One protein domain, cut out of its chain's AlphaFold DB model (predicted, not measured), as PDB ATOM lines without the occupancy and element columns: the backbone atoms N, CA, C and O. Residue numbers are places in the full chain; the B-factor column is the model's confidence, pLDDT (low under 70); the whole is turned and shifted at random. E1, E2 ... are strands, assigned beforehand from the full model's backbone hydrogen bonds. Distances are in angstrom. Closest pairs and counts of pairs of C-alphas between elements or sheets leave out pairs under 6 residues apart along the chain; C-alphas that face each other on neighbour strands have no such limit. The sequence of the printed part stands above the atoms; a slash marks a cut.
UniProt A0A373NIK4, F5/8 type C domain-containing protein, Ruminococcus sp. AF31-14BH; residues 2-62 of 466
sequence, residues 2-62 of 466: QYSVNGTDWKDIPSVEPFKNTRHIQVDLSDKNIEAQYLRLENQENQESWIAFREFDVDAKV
ATOM      1  N   GLN A   2     159.764 189.778 161.559       92.81
ATOM      2  CA  GLN A   2     159.513 190.869 162.504       92.81
ATOM      3  C   GLN A   2     158.219 191.608 162.184       92.81
ATOM      4  O   GLN A   2     157.791 191.648 161.029       92.81
ATOM      5  N   TYR A   3     157.643 192.235 163.207       93.69
ATOM      6  CA  TYR A   3     156.434 193.042 163.111       93.69
ATOM      7  C   TYR A   3     156.626 194.428 163.732       93.69
ATOM      8  O   TYR A   3     157.497 194.635 164.583       93.69
ATOM      9  N   SER A   4     155.812 195.386 163.294       94.81
ATOM     10  CA  SER A   4     155.786 196.744 163.829       94.81
ATOM     11  C   SER A   4     154.389 197.356 163.724       94.81
ATOM     12  O   SER A   4     153.651 197.098 162.773       94.81
ATOM     13  N   VAL A   5     154.036 198.209 164.684       94.06
ATOM     14  CA  VAL A   5     152.815 199.034 164.639       94.06
ATOM     15  C   VAL A   5     153.065 200.342 163.878       94.06
ATOM     16  O   VAL A   5     152.167 200.866 163.229       94.06
ATOM     17  N   ASN A   6     154.296 200.862 163.908       93.69
ATOM     18  CA  ASN A   6     154.639 202.193 163.394       93.69
ATOM     19  C   ASN A   6     155.656 202.182 162.235       93.69
ATOM     20  O   ASN A   6     155.993 203.239 161.711       93.69
ATOM     21  N   GLY A   7     156.164 201.009 161.849       94.25
ATOM     22  CA  GLY A   7     157.125 200.829 160.755       94.25
ATOM     23  C   GLY A   7     158.574 201.196 161.104       94.25
ATOM     24  O   GLY A   7     159.448 201.093 160.243       94.25
ATOM     25  N   THR A   8     158.854 201.597 162.349       95.69
ATOM     26  CA  THR A   8     160.194 202.014 162.812       95.69
ATOM     27  C   THR A   8     160.697 201.168 163.976       95.69
ATOM     28  O   THR A   8     161.844 200.726 163.948       95.69
ATOM     29  N   ASP A   9     159.830 200.856 164.938       95.19
ATOM     30  CA  ASP A   9     160.139 199.971 166.055       95.19
ATOM     31  C   ASP A   9     159.771 198.534 165.683       95.19
ATOM     32  O   ASP A   9     158.592 198.165 165.652       95.19
ATOM     33  N   TRP A  10     160.784 197.730 165.368       95.81
ATOM     34  CA  TRP A  10     160.615 196.348 164.923       95.81
ATOM     35  C   TRP A  10     160.836 195.370 166.072       95.81
ATOM     36  O   TRP A  10     161.790 195.496 166.838       95.81
ATOM     37  N   LYS A  11     159.942 194.386 166.182       94.31
ATOM     38  CA  LYS A  11     160.008 193.311 167.176       94.31
ATOM     39  C   LYS A  11     160.049 191.967 166.471       94.31
ATOM     40  O   LYS A  11     159.297 191.751 165.519       94.31
ATOM     41  N   ASP A  12     160.898 191.065 166.947       93.00
ATOM     42  CA  ASP A  12     160.886 189.676 166.493       93.00
ATOM     43  C   ASP A  12     159.578 188.997 166.900       93.00
ATOM     44  O   ASP A  12     159.026 189.250 167.975       93.00
ATOM     45  N   ILE A  13     159.071 188.132 166.024       90.44
ATOM     46  CA  ILE A  13     157.878 187.342 166.316       90.44
ATOM     47  C   ILE A  13     158.277 186.178 167.238       90.44
ATOM     48  O   ILE A  13     159.138 185.380 166.856       90.44
ATOM     49  N   PRO A  14     157.677 186.052 168.439       83.81
ATOM     50  CA  PRO A  14     158.061 185.020 169.396       83.81
ATOM     51  C   PRO A  14     157.926 183.608 168.825       83.81
ATOM     52  O   PRO A  14     156.911 183.278 168.214       83.81
ATOM     53  N   SER A  15     158.927 182.765 169.094       82.31
ATOM     54  CA  SER A  15     158.960 181.348 168.694       82.31
ATOM     55  C   SER A  15     159.014 181.089 167.181       82.31
ATOM     56  O   SER A  15     158.815 179.952 166.760       82.31
ATOM     57  N   VAL A  16     159.311 182.106 166.364       86.06
ATOM     58  CA  VAL A  16     159.572 181.937 164.928       86.06
ATOM     59  C   VAL A  16     161.076 181.926 164.690       86.06
ATOM     60  O   VAL A  16     161.730 182.969 164.709       86.06
ATOM     61  N   GLU A  17     161.612 180.736 164.443       86.06
ATOM     62  CA  GLU A  17     163.026 180.549 164.121       86.06
ATOM     63  C   GLU A  17     163.380 181.083 162.717       86.06
ATOM     64  O   GLU A  17     162.519 181.133 161.830       86.06
ATOM     65  N   PRO A  18     164.646 181.471 162.467       87.12
ATOM     66  CA  PRO A  18     165.098 181.889 161.141       87.12
ATOM     67  C   PRO A  18     164.908 180.798 160.075       87.12
ATOM     68  O   PRO A  18     165.312 179.647 160.254       87.12
ATOM     69  N   PHE A  19     164.356 181.173 158.920       86.56
ATOM     70  CA  PHE A  19     164.157 180.261 157.790       86.56
ATOM     71  C   PHE A  19     165.479 179.999 157.055       86.56
ATOM     72  O   PHE A  19     166.181 180.939 156.680       86.56
ATOM     73  N   LYS A  20     165.814 178.726 156.809       85.19
ATOM     74  CA  LYS A  20     167.043 178.308 156.108       85.19
ATOM     75  C   LYS A  20     166.698 177.370 154.955       85.19
ATOM     76  O   LYS A  20     166.091 176.325 155.173       85.19
ATOM     77  N   ASN A  21     167.109 177.725 153.733       82.25
ATOM     78  CA  ASN A  21     166.845 176.957 152.503       82.25
ATOM     79  C   ASN A  21     165.357 176.601 152.288       82.25
ATOM     80  O   ASN A  21     165.024 175.543 151.755       82.25
ATOM     81  N   THR A  22     164.449 177.486 152.705       80.38
ATOM     82  CA  THR A  22     163.000 177.256 152.686       80.38
ATOM     83  C   THR A  22     162.356 177.933 151.473       80.38
ATOM     84  O   THR A  22     162.591 179.113 151.231       80.38
ATOM     85  N   ARG A  23     161.537 177.197 150.708       81.44
ATOM     86  CA  ARG A  23     160.800 177.736 149.542       81.44
ATOM     87  C   ARG A  23     159.378 178.201 149.865       81.44
ATOM     88  O   ARG A  23     158.892 179.108 149.205       81.44
ATOM     89  N   HIS A  24     158.726 177.573 150.842       83.38
ATOM     90  CA  HIS A  24     157.375 177.910 151.286       83.38
ATOM     91  C   HIS A  24     157.412 178.160 152.792       83.38
ATOM     92  O   HIS A  24     157.816 177.281 153.552       83.38
ATOM     93  N   ILE A  25     157.055 179.375 153.198       84.69
ATOM     94  CA  ILE A  25     157.028 179.803 154.593       84.69
ATOM     95  C   ILE A  25     155.564 180.016 154.962       84.69
ATOM     96  O   ILE A  25     154.937 180.941 154.457       84.69
ATOM     97  N   GLN A  26     155.048 179.172 155.848       86.88
ATOM     98  CA  GLN A  26     153.752 179.354 156.484       86.88
ATOM     99  C   GLN A  26     153.988 179.399 157.989       86.88
ATOM    100  O   GLN A  26     154.612 178.498 158.550       86.88
ATOM    101  N   VAL A  27     153.537 180.473 158.629       84.75
ATOM    102  CA  VAL A  27     153.692 180.669 160.070       84.75
ATOM    103  C   VAL A  27     152.318 180.909 160.659       84.75
ATOM    104  O   VAL A  27     151.690 181.924 160.374       84.75
ATOM    105  N   ASP A  28     151.869 179.976 161.488       82.44
ATOM    106  CA  ASP A  28     150.666 180.157 162.284       82.44
ATOM    107  C   ASP A  28     151.008 180.966 163.541       82.44
ATOM    108  O   ASP A  28     151.843 180.561 164.352       82.44
ATOM    109  N   LEU A  29     150.386 182.137 163.664       81.94
ATOM    110  CA  LEU A  29     150.507 183.037 164.811       81.94
ATOM    111  C   LEU A  29     149.174 183.194 165.549       81.94
ATOM    112  O   LEU A  29     149.018 184.120 166.344       81.94
ATOM    113  N   SER A  30     148.200 182.319 165.286       75.88
ATOM    114  CA  SER A  30     146.856 182.385 165.868       75.88
ATOM    115  C   SER A  30     146.857 182.279 167.397       75.88
ATOM    116  O   SER A  30     145.967 182.826 168.058       75.88
ATOM    117  N   ASP A  31     147.877 181.650 167.985       76.38
ATOM    118  CA  ASP A  31     148.095 181.560 169.430       76.38
ATOM    119  C   ASP A  31     148.778 182.809 170.022       76.38
ATOM    120  O   ASP A  31     148.815 182.977 171.244       76.38
ATOM    121  N   LYS A  32     149.299 183.712 169.184       76.94
ATOM    122  CA  LYS A  32     149.992 184.930 169.612       76.94
ATOM    123  C   LYS A  32     149.035 186.120 169.654       76.94
ATOM    124  O   LYS A  32     148.169 186.295 168.801       76.94
ATOM    125  N   ASN A  33     149.217 186.985 170.648       81.00
ATOM    126  CA  ASN A  33     148.512 188.263 170.739       81.00
ATOM    127  C   ASN A  33     149.387 189.379 170.146       81.00
ATOM    128  O   ASN A  33     150.039 190.122 170.882       81.00
ATOM    129  N   ILE A  34     149.481 189.422 168.815       84.50
ATOM    130  CA  ILE A  34     150.333 190.365 168.079       84.50
ATOM    131  C   ILE A  34     149.460 191.431 167.418       84.50
ATOM    132  O   ILE A  34     148.620 191.122 166.581       84.50
ATOM    133  N   GLU A  35     149.709 192.691 167.765       85.50
ATOM    134  CA  GLU A  35     149.185 193.857 167.055       85.50
ATOM    135  C   GLU A  35     150.273 194.394 166.113       85.50
ATOM    136  O   GLU A  35     151.395 194.677 166.549       85.50
ATOM    137  N   ALA A  36     149.969 194.498 164.818       88.56
ATOM    138  CA  ALA A  36     150.920 194.919 163.794       88.56
ATOM    139  C   ALA A  36     150.219 195.631 162.630       88.56
ATOM    140  O   ALA A  36     149.134 195.236 162.216       88.56
ATOM    141  N   GLN A  37     150.892 196.633 162.067       89.06
ATOM    142  CA  GLN A  37     150.529 197.277 160.797       89.06
ATOM    143  C   GLN A  37     151.529 196.922 159.685       89.06
ATOM    144  O   GLN A  37     151.204 196.989 158.501       89.06
ATOM    145  N   TYR A  38     152.752 196.546 160.067       92.19
ATOM    146  CA  TYR A  38     153.847 196.224 159.164       92.19
ATOM    147  C   TYR A  38     154.474 194.888 159.555       92.19
ATOM    148  O   TYR A  38     154.691 194.611 160.737       92.19
ATOM    149  N   LEU A  39     154.827 194.094 158.548       91.38
ATOM    150  CA  LEU A  39     155.584 192.852 158.677       91.38
ATOM    151  C   LEU A  39     156.803 192.913 157.762       91.38
ATOM    152  O   LEU A  39     156.745 193.496 156.679       91.38
ATOM    153  N   ARG A  40     157.912 192.309 158.195       90.25
ATOM    154  CA  ARG A  40     159.104 192.159 157.356       90.25
ATOM    155  C   ARG A  40     159.825 190.837 157.585       90.25
ATOM    156  O   ARG A  40     159.852 190.284 158.690       90.25
ATOM    157  N   LEU A  41     160.482 190.381 156.527       88.12
ATOM    158  CA  LEU A  41     161.516 189.357 156.578       88.12
ATOM    159  C   LEU A  41     162.871 190.058 156.492       88.12
ATOM    160  O   LEU A  41     163.176 190.721 155.505       88.12
ATOM    161  N   GLU A  42     163.654 189.949 157.560       87.75
ATOM    162  CA  GLU A  42     164.995 190.516 157.652       87.75
ATOM    163  C   GLU A  42     166.027 189.422 157.378       87.75
ATOM    164  O   GLU A  42     165.933 188.321 157.926       87.75
ATOM    165  N   ASN A  43     167.009 189.726 156.529       86.50
ATOM    166  CA  ASN A  43     168.148 188.848 156.319       86.50
ATOM    167  C   ASN A  43     169.152 189.044 157.464       86.50
ATOM    168  O   ASN A  43     169.671 190.143 157.644       86.50
ATOM    169  N   GLN A  44     169.412 187.987 158.232       83.69
ATOM    170  CA  GLN A  44     170.261 188.052 159.427       83.69
ATOM    171  C   GLN A  44     171.751 187.804 159.134       83.69
ATOM    172  O   GLN A  44     172.589 188.037 160.001       83.69
ATOM    173  N   GLU A  45     172.097 187.357 157.923       84.44
ATOM    174  CA  GLU A  45     173.475 187.060 157.513       84.44
ATOM    175  C   GLU A  45     173.753 187.581 156.097       84.44
ATOM    176  O   GLU A  45     172.848 187.734 155.280       84.44
ATOM    177  N   ASN A  46     175.017 187.847 155.766       84.88
ATOM    178  CA  ASN A  46     175.367 188.266 154.410       84.88
ATOM    179  C   ASN A  46     175.122 187.115 153.414       84.88
ATOM    180  O   ASN A  46     175.664 186.026 153.586       84.88
ATOM    181  N   GLN A  47     174.316 187.357 152.378       79.69
ATOM    182  CA  GLN A  47     173.931 186.366 151.368       79.69
ATOM    183  C   GLN A  47     174.254 186.921 149.977       79.69
ATOM    184  O   GLN A  47     173.843 188.029 149.641       79.69
ATOM    185  N   GLU A  48     174.946 186.145 149.140       85.50
ATOM    186  CA  GLU A  48     175.277 186.531 147.753       85.50
ATOM    187  C   GLU A  48     174.119 186.280 146.763       85.50
ATOM    188  O   GLU A  48     174.298 186.318 145.548       85.50
ATOM    189  N   SER A  49     172.918 185.989 147.269       80.25
ATOM    190  CA  SER A  49     171.728 185.658 146.480       80.25
ATOM    191  C   SER A  49     170.563 186.585 146.812       80.25
ATOM    192  O   SER A  49     170.374 186.985 147.959       80.25
ATOM    193  N   TRP A  50     169.754 186.900 145.800       77.56
ATOM    194  CA  TRP A  50     168.533 187.688 145.964       77.56
ATOM    195  C   TRP A  50     167.368 186.800 146.392       77.56
ATOM    196  O   TRP A  50     167.168 185.716 145.843       77.56
ATOM    197  N   ILE A  51     166.561 187.291 147.331       76.94
ATOM    198  CA  ILE A  51     165.263 186.690 147.635       76.94
ATOM    199  C   ILE A  51     164.249 187.069 146.549       76.94
ATOM    200  O   ILE A  51     164.228 188.208 146.081       76.94
ATOM    201  N   ALA A  52     163.403 186.122 146.151       81.44
ATOM    202  CA  ALA A  52     162.308 186.348 145.213       81.44
ATOM    203  C   ALA A  52     161.012 185.774 145.798       81.44
ATOM    204  O   ALA A  52     160.956 184.590 146.127       81.44
ATOM    205  N   PHE A  53     159.978 186.611 145.913       79.88
ATOM    206  CA  PHE A  53     158.651 186.222 146.391       79.88
ATOM    207  C   PHE A  53     157.671 186.177 145.223       79.88
ATOM    208  O   PHE A  53     157.662 187.079 144.385       79.88
ATOM    209  N   ARG A  54     156.844 185.128 145.169       85.88
ATOM    210  CA  ARG A  54     155.728 185.043 144.215       85.88
ATOM    211  C   ARG A  54     154.434 185.602 144.804       85.88
ATOM    212  O   ARG A  54     153.667 186.217 144.076       85.88
ATOM    213  N   GLU A  55     154.226 185.379 146.093       84.94
ATOM    214  CA  GLU A  55     153.023 185.725 146.843       84.94
ATOM    215  C   GLU A  55     153.423 185.983 148.301       84.94
ATOM    216  O   GLU A  55     154.415 185.419 148.781       84.94
ATOM    217  N   PHE A  56     152.705 186.885 148.965       84.69
ATOM    218  CA  PHE A  56     152.888 187.216 150.372       84.69
ATOM    219  C   PHE A  56     151.533 187.626 150.942       84.69
ATOM    220  O   PHE A  56     151.062 188.729 150.665       84.69
ATOM    221  N   ASP A  57     150.951 186.744 151.746       85.62
ATOM    222  CA  ASP A  57     149.658 186.952 152.385       85.62
ATOM    223  C   ASP A  57     149.800 186.981 153.902       85.62
ATOM    224  O   ASP A  57     150.679 186.342 154.490       85.62
ATOM    225  N   VAL A  58     148.930 187.761 154.535       84.12
ATOM    226  CA  VAL A  58     148.872 187.910 155.986       84.12
ATOM    227  C   VAL A  58     147.413 187.959 156.396       84.12
ATOM    228  O   VAL A  58     146.710 188.917 156.076       84.12
ATOM    229  N   ASP A  59     147.003 186.976 157.187       81.12
ATOM    230  CA  ASP A  59     145.691 186.958 157.816       81.12
ATOM    231  C   ASP A  59     145.795 187.455 159.257       81.12
ATOM    232  O   ASP A  59     146.528 186.910 160.087       81.12
ATOM    233  N   ALA A  60     145.058 188.519 159.570       72.44
ATOM    234  CA  ALA A  60     144.930 188.981 160.943       72.44
ATOM    235  C   ALA A  60     144.048 188.016 161.743       72.44
ATOM    236  O   ALA A  60     143.058 187.482 161.238       72.44
ATOM    237  N   LYS A  61     144.349 187.854 163.035       65.81
ATOM    238  CA  LYS A  61     143.453 187.152 163.953       65.81
ATOM    239  C   LYS A  61     142.141 187.930 164.073       65.81
ATOM    240  O   LYS A  61     142.074 188.975 164.719       65.81
ATOM    241  N   VAL A  62     141.088 187.410 163.457       61.50
ATOM    242  CA  VAL A  62     139.736 187.951 163.576       61.50
ATOM    243  C   VAL A  62     139.162 187.492 164.919       61.50
ATOM    244  O   VAL A  62     138.713 186.360 165.053       61.50
TER     245      VAL A  62
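What this domain is: This is residues 2 to 62 of the 466 residues of the protein "F5/8 type C domain-containing protein" of Ruminococcus sp. AF31-14BH (UniProt A0A373NIK4). Little regular structure is here: two three-residue strands, E1 and E2, pair at one side of wide loops, and residues 45 to 50 stick out. The short turn after E1 folds back to pair residues 11 to 12 with residues 2 to 3. The 61 printed residues hold no named helix and, along the chain, E1 then E2, an antiparallel sheet of order E1 - E2; the class is all strand, with only 6 residues in named elements. It is only just compact, close to loose, with a radius of gyration of the C-alphas of 12.6 A, spanning 37 by 24 by 21 A.

Where its parts are: Find C-alpha 2 at (159.513, 190.869, 162.504); E1, residues 2 to 4, runs 7.1 A from there. E2, residues 38 to 40, runs 6.9 A to C-alpha 40 at (159.104, 192.159, 157.356).

How they stand to each other: Look at E1 and E2, an antiparallel hairpin at 160 degrees. C-alphas 3 and 39 face each other at 4.5 A. N 2 and O 40 are within hydrogen-bond range at 2.9 A.

The domain as a whole: The farthest C-alphas, Glu 48 and Val 62, are 38.9 A apart. The link E1 to E2 is long, 33 residues. The printed part has no cut; residues 61 to 62 are under pLDDT 70.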